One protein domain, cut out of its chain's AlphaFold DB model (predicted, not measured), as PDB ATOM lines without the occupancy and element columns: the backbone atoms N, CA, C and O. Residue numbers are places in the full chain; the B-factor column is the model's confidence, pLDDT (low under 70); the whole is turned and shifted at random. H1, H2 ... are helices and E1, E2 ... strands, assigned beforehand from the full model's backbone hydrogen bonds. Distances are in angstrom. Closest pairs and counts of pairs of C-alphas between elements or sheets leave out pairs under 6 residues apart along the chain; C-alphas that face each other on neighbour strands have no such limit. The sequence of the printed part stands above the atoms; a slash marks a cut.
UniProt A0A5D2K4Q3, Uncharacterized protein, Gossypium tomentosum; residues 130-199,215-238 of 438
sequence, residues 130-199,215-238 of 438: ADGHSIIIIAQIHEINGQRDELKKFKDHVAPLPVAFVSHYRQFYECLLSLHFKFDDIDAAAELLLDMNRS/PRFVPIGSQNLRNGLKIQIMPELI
ATOM      1  N   ALA A 130     153.488 151.833 159.236       95.56
ATOM      2  CA  ALA A 130     152.959 151.900 157.883       95.56
ATOM      3  C   ALA A 130     152.478 150.521 157.429       95.56
ATOM      4  O   ALA A 130     153.231 149.546 157.434       95.56
ATOM      5  N   ASP A 131     151.209 150.462 157.048       93.94
ATOM      6  CA  ASP A 131     150.556 149.267 156.529       93.94
ATOM      7  C   ASP A 131     150.731 149.179 154.998       93.94
ATOM      8  O   ASP A 131     151.390 150.022 154.377       93.94
ATOM      9  N   GLY A 132     150.158 148.157 154.359       92.56
ATOM     10  CA  GLY A 132     150.264 148.000 152.906       92.56
ATOM     11  C   GLY A 132     149.687 149.181 152.118       92.56
ATOM     12  O   GLY A 132     150.238 149.567 151.084       92.56
ATOM     13  N   HIS A 133     148.642 149.829 152.642       94.50
ATOM     14  CA  HIS A 133     148.067 151.020 152.024       94.50
ATOM     15  C   HIS A 133     148.993 152.235 152.170       94.50
ATOM     16  O   HIS A 133     149.206 152.951 151.189       94.50
ATOM     17  N   SER A 134     149.620 152.421 153.338       96.69
ATOM     18  CA  SER A 134     150.644 153.444 153.562       96.69
ATOM     19  C   SER A 134     151.774 153.322 152.541       96.69
ATOM     20  O   SER A 134     152.170 154.322 151.951       96.69
ATOM     21  N   ILE A 135     152.274 152.104 152.292       96.62
ATOM     22  CA  ILE A 135     153.377 151.855 151.348       96.62
ATOM     23  C   ILE A 135     152.995 152.266 149.919       96.62
ATOM     24  O   ILE A 135     153.807 152.869 149.218       96.62
ATOM     25  N   ILE A 136     151.762 151.984 149.487       96.25
ATOM     26  CA  ILE A 136     151.273 152.392 148.161       96.25
ATOM     27  C   ILE A 136     151.206 153.920 148.052       96.25
ATOM     28  O   ILE A 136     151.679 154.478 147.064       96.25
ATOM     29  N   ILE A 137     150.671 154.606 149.067       97.75
ATOM     30  CA  ILE A 137     150.585 156.073 149.049       97.75
ATOM     31  C   ILE A 137     151.987 156.704 149.082       97.75
ATOM     32  O   ILE A 137     152.263 157.647 148.341       97.75
ATOM     33  N   ILE A 138     152.901 156.162 149.895       98.06
ATOM     34  CA  ILE A 138     154.313 156.576 149.935       98.06
ATOM     35  C   ILE A 138     154.952 156.444 148.547       98.06
ATOM     36  O   ILE A 138     155.665 157.352 148.116       98.06
ATOM     37  N   ALA A 139     154.660 155.363 147.814       97.81
ATOM     38  CA  ALA A 139     155.149 155.179 146.450       97.81
ATOM     39  C   ALA A 139     154.663 156.271 145.494       97.81
ATOM     40  O   ALA A 139     155.469 156.809 144.735       97.81
ATOM     41  N   GLN A 140     153.387 156.655 145.578       97.62
ATOM     42  CA  GLN A 140     152.829 157.745 144.774       97.62
ATOM     43  C   GLN A 140     153.474 159.095 145.119       97.62
ATOM     44  O   GLN A 140     153.832 159.855 144.222       97.62
ATOM     45  N   ILE A 141     153.689 159.391 146.407       97.88
ATOM     46  CA  ILE A 141     154.386 160.615 146.835       97.88
ATOM     47  C   ILE A 141     155.826 160.645 146.298       97.88
ATOM     48  O   ILE A 141     156.244 161.658 145.731       97.88
ATOM     49  N   HIS A 142     156.578 159.547 146.422       96.44
ATOM     50  CA  HIS A 142     157.940 159.460 145.885       96.44
ATOM     51  C   HIS A 142     157.975 159.557 144.356       96.44
ATOM     52  O   HIS A 142     158.873 160.202 143.816       96.44
ATOM     53  N   GLU A 143     156.996 158.987 143.648       95.19
ATOM     54  CA  GLU A 143     156.870 159.125 142.195       95.19
ATOM     55  C   GLU A 143     156.656 160.583 141.773       95.19
ATOM     56  O   GLU A 143     157.352 161.071 140.872       95.19
ATOM     57  N   ILE A 144     155.721 161.288 142.424       92.75
ATOM     58  CA  ILE A 144     155.446 162.710 142.164       92.75
ATOM     59  C   ILE A 144     156.697 163.548 142.459       92.75
ATOM     60  O   ILE A 144     157.004 164.477 141.715       92.75
ATOM     61  N   ASN A 145     157.453 163.190 143.499       93.50
ATOM     62  CA  ASN A 145     158.673 163.893 143.894       93.50
ATOM     63  C   ASN A 145     159.936 163.494 143.113       93.50
ATOM     64  O   ASN A 145     160.997 164.079 143.341       93.50
ATOM     65  N   GLY A 146     159.858 162.512 142.210       92.25
ATOM     66  CA  GLY A 146     161.024 162.031 141.465       92.25
ATOM     67  C   GLY A 146     162.046 161.273 142.325       92.25
ATOM     68  O   GLY A 146     163.210 161.185 141.958       92.25
ATOM     69  N   GLN A 147     161.652 160.746 143.486       93.62
ATOM     70  CA  GLN A 147     162.550 160.144 144.478       93.62
ATOM     71  C   GLN A 147     162.715 158.631 144.253       93.62
ATOM     72  O   GLN A 147     162.338 157.814 145.095       93.62
ATOM     73  N   ARG A 148     163.298 158.253 143.104       94.69
ATOM     74  CA  ARG A 148     163.523 156.846 142.706       94.69
ATOM     75  C   ARG A 148     164.262 156.051 143.776       94.69
ATOM     76  O   ARG A 148     163.842 154.954 144.136       94.69
ATOM     77  N   ASP A 149     165.352 156.612 144.286       93.56
ATOM     78  CA  ASP A 149     166.241 155.895 145.198       93.56
ATOM     79  C   ASP A 149     165.632 155.734 146.595       93.56
ATOM     80  O   ASP A 149     165.934 154.760 147.278       93.56
ATOM     81  N   GLU A 150     164.724 156.627 147.007       94.19
ATOM     82  CA  GLU A 150     163.919 156.424 148.216       94.19
ATOM     83  C   GLU A 150     162.912 155.290 148.013       94.19
ATOM     84  O   GLU A 150     162.830 154.391 148.848       94.19
ATOM     85  N   LEU A 151     162.204 155.268 146.876       95.44
ATOM     86  CA  LEU A 151     161.213 154.229 146.594       95.44
ATOM     87  C   LEU A 151     161.839 152.833 146.455       95.44
ATOM     88  O   LEU A 151     161.277 151.853 146.948       95.44
ATOM     89  N   LYS A 152     163.030 152.730 145.850       94.44
ATOM     90  CA  LYS A 152     163.781 151.467 145.735       94.44
ATOM     91  C   LYS A 152     163.995 150.789 147.093       94.44
ATOM     92  O   LYS A 152     163.878 149.570 147.167       94.44
ATOM     93  N   LYS A 153     164.202 151.552 148.176       94.12
ATOM     94  CA  LYS A 153     164.402 151.005 149.535       94.12
ATOM     95  C   LYS A 153     163.197 150.209 150.042       94.12
ATOM     96  O   LYS A 153     163.359 149.325 150.874       94.12
ATOM     97  N   PHE A 154     161.991 150.495 149.550       94.00
ATOM     98  CA  PHE A 154     160.787 149.742 149.908       94.00
ATOM     99  C   PHE A 154     160.638 148.443 149.100       94.00
ATOM    100  O   PHE A 154     159.993 147.514 149.590       94.00
ATOM    101  N   LYS A 155     161.244 148.338 147.901       91.50
ATOM    102  CA  LYS A 155     161.118 147.162 147.012       91.50
ATOM    103  C   LYS A 155     161.537 145.886 147.740       91.50
ATOM    104  O   LYS A 155     160.791 144.911 147.712       91.50
ATOM    105  N   ASP A 156     162.652 145.921 148.465       85.62
ATOM    106  CA  ASP A 156     163.207 144.760 149.179       85.62
ATOM    107  C   ASP A 156     162.287 144.237 150.292       85.62
ATOM    108  O   ASP A 156     162.373 143.079 150.701       85.62
ATOM    109  N   HIS A 157     161.362 145.069 150.771       88.06
ATOM    110  CA  HIS A 157     160.390 144.687 151.789       88.06
ATOM    111  C   HIS A 157     159.050 144.227 151.209       88.06
ATOM    112  O   HIS A 157     158.308 143.536 151.910       88.06
ATOM    113  N   VAL A 158     158.749 144.576 149.957       86.62
ATOM    114  CA  VAL A 158     157.517 144.193 149.250       86.62
ATOM    115  C   VAL A 158     157.733 142.951 148.377       86.62
ATOM    116  O   VAL A 158     156.859 142.090 148.316       86.62
ATOM    117  N   ALA A 159     158.901 142.813 147.742       83.00
ATOM    118  CA  ALA A 159     159.222 141.719 146.821       83.00
ATOM    119  C   ALA A 159     159.118 140.305 147.432       83.00
ATOM    120  O   ALA A 159     158.629 139.415 146.738       83.00
ATOM    121  N   PRO A 160     159.493 140.063 148.707       80.38
ATOM    122  CA  PRO A 160     159.388 138.731 149.311       80.38
ATOM    123  C   PRO A 160     157.960 138.305 149.688       80.38
ATOM    124  O   PRO A 160     157.786 137.236 150.272       80.38
ATOM    125  N   LEU A 161     156.940 139.144 149.468       76.56
ATOM    126  CA  LEU A 161     155.571 138.814 149.863       76.56
ATOM    127  C   LEU A 161     154.970 137.705 148.983       76.56
ATOM    128  O   LEU A 161     155.258 137.643 147.786       76.56
ATOM    129  N   PRO A 162     154.076 136.860 149.536       73.06
ATOM    130  CA  PRO A 162     153.400 135.823 148.763       73.06
ATOM    131  C   PRO A 162     152.652 136.379 147.543       73.06
ATOM    132  O   PRO A 162     152.135 137.496 147.574       73.06
ATOM    133  N   VAL A 163     152.480 135.549 146.506       70.19
ATOM    134  CA  VAL A 163     151.797 135.909 145.241       70.19
ATOM    135  C   VAL A 163     150.418 136.551 145.461       70.19
ATOM    136  O   VAL A 163     150.021 137.442 144.712       70.19
ATOM    137  N   ALA A 164     149.710 136.167 146.528       70.31
ATOM    138  CA  ALA A 164     148.423 136.750 146.914       70.31
ATOM    139  C   ALA A 164     148.464 138.278 147.151       70.31
ATOM    140  O   ALA A 164     147.439 138.942 147.014       70.31
ATOM    141  N   PHE A 165     149.630 138.842 147.481       74.31
ATOM    142  CA  PHE A 165     149.834 140.273 147.717       74.31
ATOM    143  C   PHE A 165     150.255 141.038 146.454       74.31
ATOM    144  O   PHE A 165     150.129 142.260 146.409       74.31
ATOM    145  N   VAL A 166     150.706 140.353 145.397       73.88
ATOM    146  CA  VAL A 166     151.250 140.994 144.184       73.88
ATOM    147  C   VAL A 166     150.228 141.920 143.524       73.88
ATOM    148  O   VAL A 166     150.573 143.015 143.088       73.88
ATOM    149  N   SER A 167     148.948 141.532 143.494       78.94
ATOM    150  CA  SER A 167     147.890 142.389 142.948       78.94
ATOM    151  C   SER A 167     147.656 143.656 143.769       78.94
ATOM    152  O   SER A 167     147.278 144.670 143.191       78.94
ATOM    153  N   HIS A 168     147.879 143.606 145.087       83.88
ATOM    154  CA  HIS A 168     147.741 144.767 145.967       83.88
ATOM    155  C   HIS A 168     148.844 145.796 145.694       83.88
ATOM    156  O   HIS A 168     148.566 146.982 145.564       83.88
ATOM    157  N   TYR A 169     150.079 145.329 145.499       88.81
ATOM    158  CA  TYR A 169     151.245 146.180 145.252       88.81
ATOM    159  C   TYR A 169     151.466 146.550 143.781       88.81
ATOM    160  O   TYR A 169     152.503 147.112 143.439       88.81
ATOM    161  N   ARG A 170     150.495 146.300 142.894       87.38
ATOM    162  CA  ARG A 170     150.583 146.712 141.484       87.38
ATOM    163  C   ARG A 170     150.927 148.198 141.344       87.38
ATOM    164  O   ARG A 170     151.873 148.530 140.641       87.38
ATOM    165  N   GLN A 171     150.203 149.064 142.056       90.69
ATOM    166  CA  GLN A 171     150.422 150.514 142.008       90.69
ATOM    167  C   GLN A 171     151.838 150.892 142.463       90.69
ATOM    168  O   GLN A 171     152.459 151.760 141.864       90.69
ATOM    169  N   PHE A 172     152.374 150.215 143.486       94.12
ATOM    170  CA  PHE A 172     153.744 150.432 143.956       94.12
ATOM    171  C   PHE A 172     154.765 150.190 142.834       94.12
ATOM    172  O   PHE A 172     155.644 151.019 142.597       94.12
ATOM    173  N   TYR A 173     154.635 149.070 142.119       91.88
ATOM    174  CA  TYR A 173     155.545 148.747 141.024       91.88
ATOM    175  C   TYR A 173     155.352 149.653 139.805       91.88
ATOM    176  O   TYR A 173     156.334 149.988 139.149       91.88
ATOM    177  N   GLU A 174     154.122 150.091 139.522       89.81
ATOM    178  CA  GLU A 174     153.839 151.085 138.478       89.81
ATOM    179  C   GLU A 174     154.522 152.431 138.788       89.81
ATOM    180  O   GLU A 174     155.179 152.993 137.910       89.81
ATOM    181  N   CYS A 175     154.475 152.898 140.042       94.75
ATOM    182  CA  CYS A 175     155.200 154.090 140.495       94.75
ATOM    183  C   CYS A 175     156.723 153.944 140.318       94.75
ATOM    184  O   CYS A 175     157.391 154.857 139.830       94.75
ATOM    185  N   LEU A 176     157.286 152.788 140.694       94.56
ATOM    186  CA  LEU A 176     158.721 152.529 140.549       94.56
ATOM    187  C   LEU A 176     159.143 152.456 139.076       94.56
ATOM    188  O   LEU A 176     160.174 153.012 138.704       94.56
ATOM    189  N   LEU A 177     158.331 151.827 138.227       91.56
ATOM    190  CA  LEU A 177     158.562 151.757 136.789       91.56
ATOM    191  C   LEU A 177     158.525 153.149 136.136       91.56
ATOM    192  O   LEU A 177     159.423 153.490 135.371       91.56
ATOM    193  N   SER A 178     157.532 153.972 136.487       91.25
ATOM    194  CA  SER A 178     157.437 155.378 136.066       91.25
ATOM    195  C   SER A 178     158.699 156.163 136.436       91.25
ATOM    196  O   SER A 178     159.253 156.895 135.615       91.25
ATOM    197  N   LEU A 179     159.223 155.953 137.648       92.75
ATOM    198  CA  LEU A 179     160.481 156.555 138.081       92.75
ATOM    199  C   LEU A 179     161.685 156.056 137.274       92.75
ATOM    200  O   LEU A 179     162.518 156.874 136.910       92.75
ATOM    201  N   HIS A 180     161.787 154.770 136.940       92.56
ATOM    202  CA  HIS A 180     162.864 154.304 136.059       92.56
ATOM    203  C   HIS A 180     162.834 155.004 134.696       92.56
ATOM    204  O   HIS A 180     163.870 155.484 134.245       92.56
ATOM    205  N   PHE A 181     161.651 155.177 134.099       88.44
ATOM    206  CA  PHE A 181     161.514 155.925 132.847       88.44
ATOM    207  C   PHE A 181     161.872 157.410 132.982       88.44
ATOM    208  O   PHE A 181     162.553 157.949 132.117       88.44
ATOM    209  N   LYS A 182     161.478 158.081 134.075       88.00
ATOM    210  CA  LYS A 182     161.859 159.488 134.334       88.00
ATOM    211  C   LYS A 182     163.376 159.696 134.398       88.00
ATOM    212  O   LYS A 182     163.858 160.775 134.071       88.00
ATOM    213  N   PHE A 183     164.105 158.671 134.827       90.75
ATOM    214  CA  PHE A 183     165.563 158.664 134.917       90.75
ATOM    215  C   PHE A 183     166.251 158.073 133.674       90.75
ATOM    216  O   PHE A 183     167.470 157.938 133.688       90.75
ATOM    217  N   ASP A 184     165.495 157.721 132.629       89.06
ATOM    218  CA  ASP A 184     165.999 157.059 131.414       89.06
ATOM    219  C   ASP A 184     166.750 155.734 131.694       89.06
ATOM    220  O   ASP A 184     167.646 155.310 130.972       89.06
ATOM    221  N   ASP A 185     166.373 155.053 132.779       90.69
ATOM    222  CA  ASP A 185     166.981 153.812 133.268       90.69
ATOM    223  C   ASP A 185     166.210 152.600 132.719       90.69
ATOM    224  O   ASP A 185     165.485 151.901 133.438       90.69
ATOM    225  N   ILE A 186     166.304 152.410 131.396       90.31
ATOM    226  CA  ILE A 186     165.550 151.387 130.649       90.31
ATOM    227  C   ILE A 186     165.928 149.969 131.087       90.31
ATOM    228  O   ILE A 186     165.050 149.109 131.188       90.31
ATOM    229  N   ASP A 187     167.200 149.731 131.404       92.56
ATOM    230  CA  ASP A 187     167.677 148.427 131.869       92.56
ATOM    231  C   ASP A 187     166.986 148.027 133.177       92.56
ATOM    232  O   ASP A 187     166.415 146.938 133.282       92.56
ATOM    233  N   ALA A 188     166.940 148.927 134.164       93.50
ATOM    234  CA  ALA A 188     166.258 148.631 135.416       93.50
ATOM    235  C   ALA A 188     164.728 148.560 135.260       93.50
ATOM    236  O   ALA A 188     164.080 147.786 135.970       93.50
ATOM    237  N   ALA A 189     164.139 149.319 134.327       89.81
ATOM    238  CA  ALA A 189     162.724 149.189 133.976       89.81
ATOM    239  C   ALA A 189     162.402 147.794 133.405       89.81
ATOM    240  O   ALA A 189     161.417 147.169 133.808       89.81
ATOM    241  N   ALA A 190     163.245 147.286 132.501       88.00
ATOM    242  CA  ALA A 190     163.106 145.957 131.912       88.00
ATOM    243  C   ALA A 190     163.279 144.850 132.963       88.00
ATOM    244  O   ALA A 190     162.432 143.957 133.051       88.00
ATOM    245  N   GLU A 191     164.307 144.940 133.810       91.31
ATOM    246  CA  GLU A 191     164.516 144.016 134.936       91.31
ATOM    247  C   GLU A 191     163.308 144.001 135.887       91.31
ATOM    248  O   GLU A 191     162.810 142.936 136.249       91.31
ATOM    249  N   LEU A 192     162.744 145.167 136.223       89.00
ATOM    250  CA  LEU A 192     161.555 145.250 137.076       89.00
ATOM    251  C   LEU A 192     160.336 144.546 136.454       89.00
ATOM    252  O   LEU A 192     159.587 143.860 137.155       89.00
ATOM    253  N   LEU A 193     160.128 144.688 135.140       86.06
ATOM    254  CA  LEU A 193     159.066 143.983 134.416       86.06
ATOM    255  C   LEU A 193     159.296 142.464 134.398       86.06
ATOM    256  O   LEU A 193     158.336 141.698 134.517       86.06
ATOM    257  N   LEU A 194     160.544 142.014 134.261       84.19
ATOM    258  CA  LEU A 194     160.891 140.593 134.318       84.19
ATOM    259  C   LEU A 194     160.653 140.013 135.719       84.19
ATOM    260  O   LEU A 194     160.023 138.960 135.825       84.19
ATOM    261  N   ASP A 195     161.056 140.716 136.779       80.38
ATOM    262  CA  ASP A 195     160.815 140.332 138.180       80.38
ATOM    263  C   ASP A 195     159.315 140.147 138.476       80.38
ATOM    264  O   ASP A 195     158.883 139.136 139.048       80.38
ATOM    265  N   MET A 196     158.487 141.097 138.030       76.44
ATOM    266  CA  MET A 196     157.029 141.038 138.202       76.44
ATOM    267  C   MET A 196     156.377 139.864 137.461       76.44
ATOM    268  O   MET A 196     155.327 139.375 137.880       76.44
ATOM    269  N   ASN A 197     156.977 139.401 136.363       69.88
ATOM    270  CA  ASN A 197     156.465 138.270 135.591       69.88
ATOM    271  C   ASN A 197     157.000 136.923 136.100       69.88
ATOM    272  O   ASN A 197     156.249 135.946 136.118       69.88
ATOM    273  N   ARG A 198     158.257 136.857 136.562       67.69
ATOM    274  CA  ARG A 198     158.868 135.640 137.131       67.69
ATOM    275  C   ARG A 198     158.186 135.199 138.424       67.69
ATOM    276  O   ARG A 198     157.961 134.010 138.600       67.69
ATOM    277  N   SER A 199     157.755 136.136 139.268       58.03
ATOM    278  CA  SER A 199     156.995 135.847 140.500       58.03
ATOM    279  C   SER A 199     155.626 135.173 140.273       58.03
ATOM    280  O   SER A 199     154.998 134.723 141.230       58.03
ATOM    281  N   PRO A 215     157.604 143.873 162.502       83.50
ATOM    282  CA  PRO A 215     157.773 145.145 161.828       83.50
ATOM    283  C   PRO A 215     159.182 145.269 161.243       83.50
ATOM    284  O   PRO A 215     160.178 144.953 161.899       83.50
ATOM    285  N   ARG A 216     159.254 145.745 160.002       90.88
ATOM    286  CA  ARG A 216     160.501 146.002 159.270       90.88
ATOM    287  C   ARG A 216     160.797 147.498 159.304       90.88
ATOM    288  O   ARG A 216     159.882 148.302 159.450       90.88
ATOM    289  N   PHE A 217     162.062 147.882 159.166       92.19
ATOM    290  CA  PHE A 217     162.471 149.287 159.201       92.19
ATOM    291  C   PHE A 217     163.093 149.696 157.874       92.19
ATOM    292  O   PHE A 217     164.138 149.163 157.504       92.19
ATOM    293  N   VAL A 218     162.490 150.677 157.205       93.69
ATOM    294  CA  VAL A 218     163.017 151.242 155.956       93.69
ATOM    295  C   VAL A 218     163.664 152.589 156.261       93.69
ATOM    296  O   VAL A 218     162.995 153.465 156.812       93.69
ATOM    297  N   PRO A 219     164.955 152.797 155.956       92.06
ATOM    298  CA  PRO A 219     165.567 154.109 156.115       92.06
ATOM    299  C   PRO A 219     164.982 155.098 155.100       92.06
ATOM    300  O   PRO A 219     164.919 154.791 153.912       92.06
ATOM    301  N   ILE A 220     164.614 156.296 155.554       89.31
ATOM    302  CA  ILE A 220     164.137 157.385 154.688       89.31
ATOM    303  C   ILE A 220     165.107 158.572 154.755       89.31
ATOM    304  O   ILE A 220     165.582 158.952 155.829       89.31
ATOM    305  N   GLY A 221     165.435 159.146 153.599       81.62
ATOM    306  CA  GLY A 221     166.477 160.162 153.450       81.62
ATOM    307  C   GLY A 221     167.905 159.595 153.505       81.62
ATOM    308  O   GLY A 221     168.162 158.443 153.139       81.62
ATOM    309  N   SER A 222     168.864 160.422 153.947       72.12
ATOM    310  CA  SER A 222     170.294 160.075 153.938       72.12
ATOM    311  C   SER A 222     170.658 159.066 155.033       72.12
ATOM    312  O   SER A 222     170.550 159.348 156.228       72.12
ATOM    313  N   GLN A 223     171.162 157.901 154.616       66.44
ATOM    314  CA  GLN A 223     171.592 156.809 155.502       66.44
ATOM    315  C   GLN A 223     172.869 157.135 156.296       66.44
ATOM    316  O   GLN A 223     173.174 156.461 157.277       66.44
ATOM    317  N   ASN A 224     173.591 158.191 155.912       62.25
ATOM    318  CA  ASN A 224     174.846 158.604 156.545       62.25
ATOM    319  C   ASN A 224     174.640 159.357 157.869       62.25
ATOM    320  O   ASN A 224     175.600 159.656 158.580       62.25
ATOM    321  N   LEU A 225     173.394 159.682 158.219       67.44
ATOM    322  CA  LEU A 225     173.079 160.292 159.501       67.44
ATOM    323  C   LEU A 225     173.108 159.237 160.611       67.44
ATOM    324  O   LEU A 225     172.365 158.258 160.572       67.44
ATOM    325  N   ARG A 226     173.894 159.495 161.666       57.81
ATOM    326  CA  ARG A 226     173.997 158.633 162.862       57.81
ATOM    327  C   ARG A 226     172.629 158.271 163.463       57.81
ATOM    328  O   ARG A 226     172.452 157.152 163.926       57.81
ATOM    329  N   ASN A 227     171.675 159.204 163.398       68.25
ATOM    330  CA  ASN A 227     170.276 159.031 163.799       68.25
ATOM    331  C   ASN A 227     169.340 159.314 162.606       68.25
ATOM    332  O   ASN A 227     168.479 160.191 162.681       68.25
ATOM    333  N   GLY A 228     169.571 158.646 161.472       80.19
ATOM    334  CA  GLY A 228     168.703 158.749 160.298       80.19
ATOM    335  C   GLY A 228     167.274 158.277 160.585       80.19
ATOM    336  O   GLY A 228     167.054 157.400 161.424       80.19
ATOM    337  N   LEU A 229     166.305 158.866 159.884       89.44
ATOM    338  CA  LEU A 229     164.901 158.480 159.999       89.44
ATOM    339  C   LEU A 229     164.688 157.069 159.441       89.44
ATOM    340  O   LEU A 229     165.263 156.690 158.418       89.44
ATOM    341  N   LYS A 230     163.844 156.292 160.119       92.94
ATOM    342  CA  LYS A 230     163.440 154.947 159.704       92.94
ATOM    343  C   LYS A 230     161.943 154.795 159.888       92.94
ATOM    344  O   LYS A 230     161.441 154.987 160.995       92.94
ATOM    345  N   ILE A 231     161.232 154.473 158.818       94.56
ATOM    346  CA  ILE A 231     159.808 154.166 158.901       94.56
ATOM    347  C   ILE A 231     159.632 152.696 159.272       94.56
ATOM    348  O   ILE A 231     160.303 151.818 158.727       94.56
ATOM    349  N   GLN A 232     158.747 152.439 160.229       94.75
ATOM    350  CA  GLN A 232     158.349 151.093 160.609       94.75
ATOM    351  C   GLN A 232     157.236 150.637 159.665       94.75
ATOM    352  O   GLN A 232     156.224 151.322 159.562       94.75
ATOM    353  N   ILE A 233     157.405 149.505 158.986       94.50
ATOM    354  CA  ILE A 233     156.439 148.980 158.016       94.50
ATOM    355  C   ILE A 233     156.007 147.556 158.357       94.50
ATOM    356  O   ILE A 233     156.787 146.762 158.890       94.50
ATOM    357  N   MET A 234     154.775 147.234 157.983       92.38
ATOM    358  CA  MET A 234     154.183 145.899 158.023       92.38
ATOM    359  C   MET A 234     153.425 145.657 156.708       92.38
ATOM    360  O   MET A 234     152.218 145.899 156.632       92.38
ATOM    361  N   PRO A 235     154.130 145.242 155.639       87.75
ATOM    362  CA  PRO A 235     153.552 145.103 154.297       87.75
ATOM    363  C   PRO A 235     152.401 144.085 154.193       87.75
ATOM    364  O   PRO A 235     151.563 144.148 153.294       87.75
ATOM    365  N   GLU A 236     152.359 143.122 155.100       85.38
ATOM    366  CA  GLU A 236     151.310 142.113 155.212       85.38
ATOM    367  C   GLU A 236     150.017 142.643 155.851       85.38
ATOM    368  O   GLU A 236     148.953 142.053 155.640       85.38
ATOM    369  N   LEU A 237     150.079 143.753 156.602       86.81
ATOM    370  CA  LEU A 237     148.888 144.411 157.131       86.81
ATOM    371  C   LEU A 237     148.158 145.112 155.990       86.81
ATOM    372  O   LEU A 237     148.433 146.253 155.635       86.81
ATOM    373  N   ILE A 238     147.197 144.401 155.413       79.19
ATOM    374  CA  ILE A 238     146.232 144.963 154.479       79.19
ATOM    375  C   ILE A 238     144.885 144.954 155.181       79.19
ATOM    376  O   ILE A 238     144.288 143.896 155.394       79.19
TER     377      ILE A 238
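AT A GLANCE: This is residues 130 to 199 and 215 to 238 of the 438 residues of an uncharacterized protein of Gossypium tomentosum (UniProt A0A5D2K4Q3). A two-strand hairpin, E1 and E2, packs through E1 on H2, and behind it come two helical hairpins side by side, first H1 and H2, then H4 and H5. H1, H2 and H4 make an up-and-down bundle, each running against the one before it, while H5 packs on H4 alone and short H3 sits near one end. The printed part has 94 residues, with five named helices followed by two named strands in an antiparallel sheet, E1 - E2; the class is mostly helix. It is compact, with a radius of gyration of the C-alphas of 13.1 A and spans of 37 by 31 by 19 A.

IN THESE COORDINATES: E1 is residues 216 to 220 and E2 residues 229 to 233, where C-alpha 233 is at (156.439, 148.980, 158.016). H1, residues 132 to 144, begins with C-alpha 132 at (150.264, 148.000, 152.906) and is 18.9 A long. H2 is residues 148 to 158, 15.5 A; H3 residues 163 to 166; H4 residues 170 to 182, 18.5 A; H5 residues 186 to 198, 18.3 A.

HOW THE PARTS SIT: In the hairpin E1 and E2, N 218 and O 231 are within hydrogen-bond range at 2.9 A. The closest C-alphas of E1 and H2 are those of Glu 150 and Ile 220, 6.5 A apart. H2 touches H1 at a shallow tilt of 18 degrees, opposite ways, closest at C-alphas 139 and 151, 6.1 A. H4, the hub, touches H1 (C-alphas 136 and 172, 5.3 A), H2 with residues 176 to 180 alone (C-alphas 148 and 179, 5.5 A) and H5 (C-alphas 180 and 189, 5.5 A). H3 and H4 meet only through their link. Every O i to N i+4 pair is within hydrogen-bond range in H1, H4 and H5; H2 has 2 of 7, with 6 of 8 O i to N i+3 pairs, and H3 is too short for an O i to N i+4 pair.

THE WHOLE: The two C-alphas farthest apart, those of Asn 197 and Arg 226, are 38.3 A apart. Residues 200 to 214 are not printed, and C-alphas 199 and 215 are 23.3 A apart across the cut. Of the links printed whole, none is long. Residues 197 to 199 and 223 to 227 have pLDDT under 70.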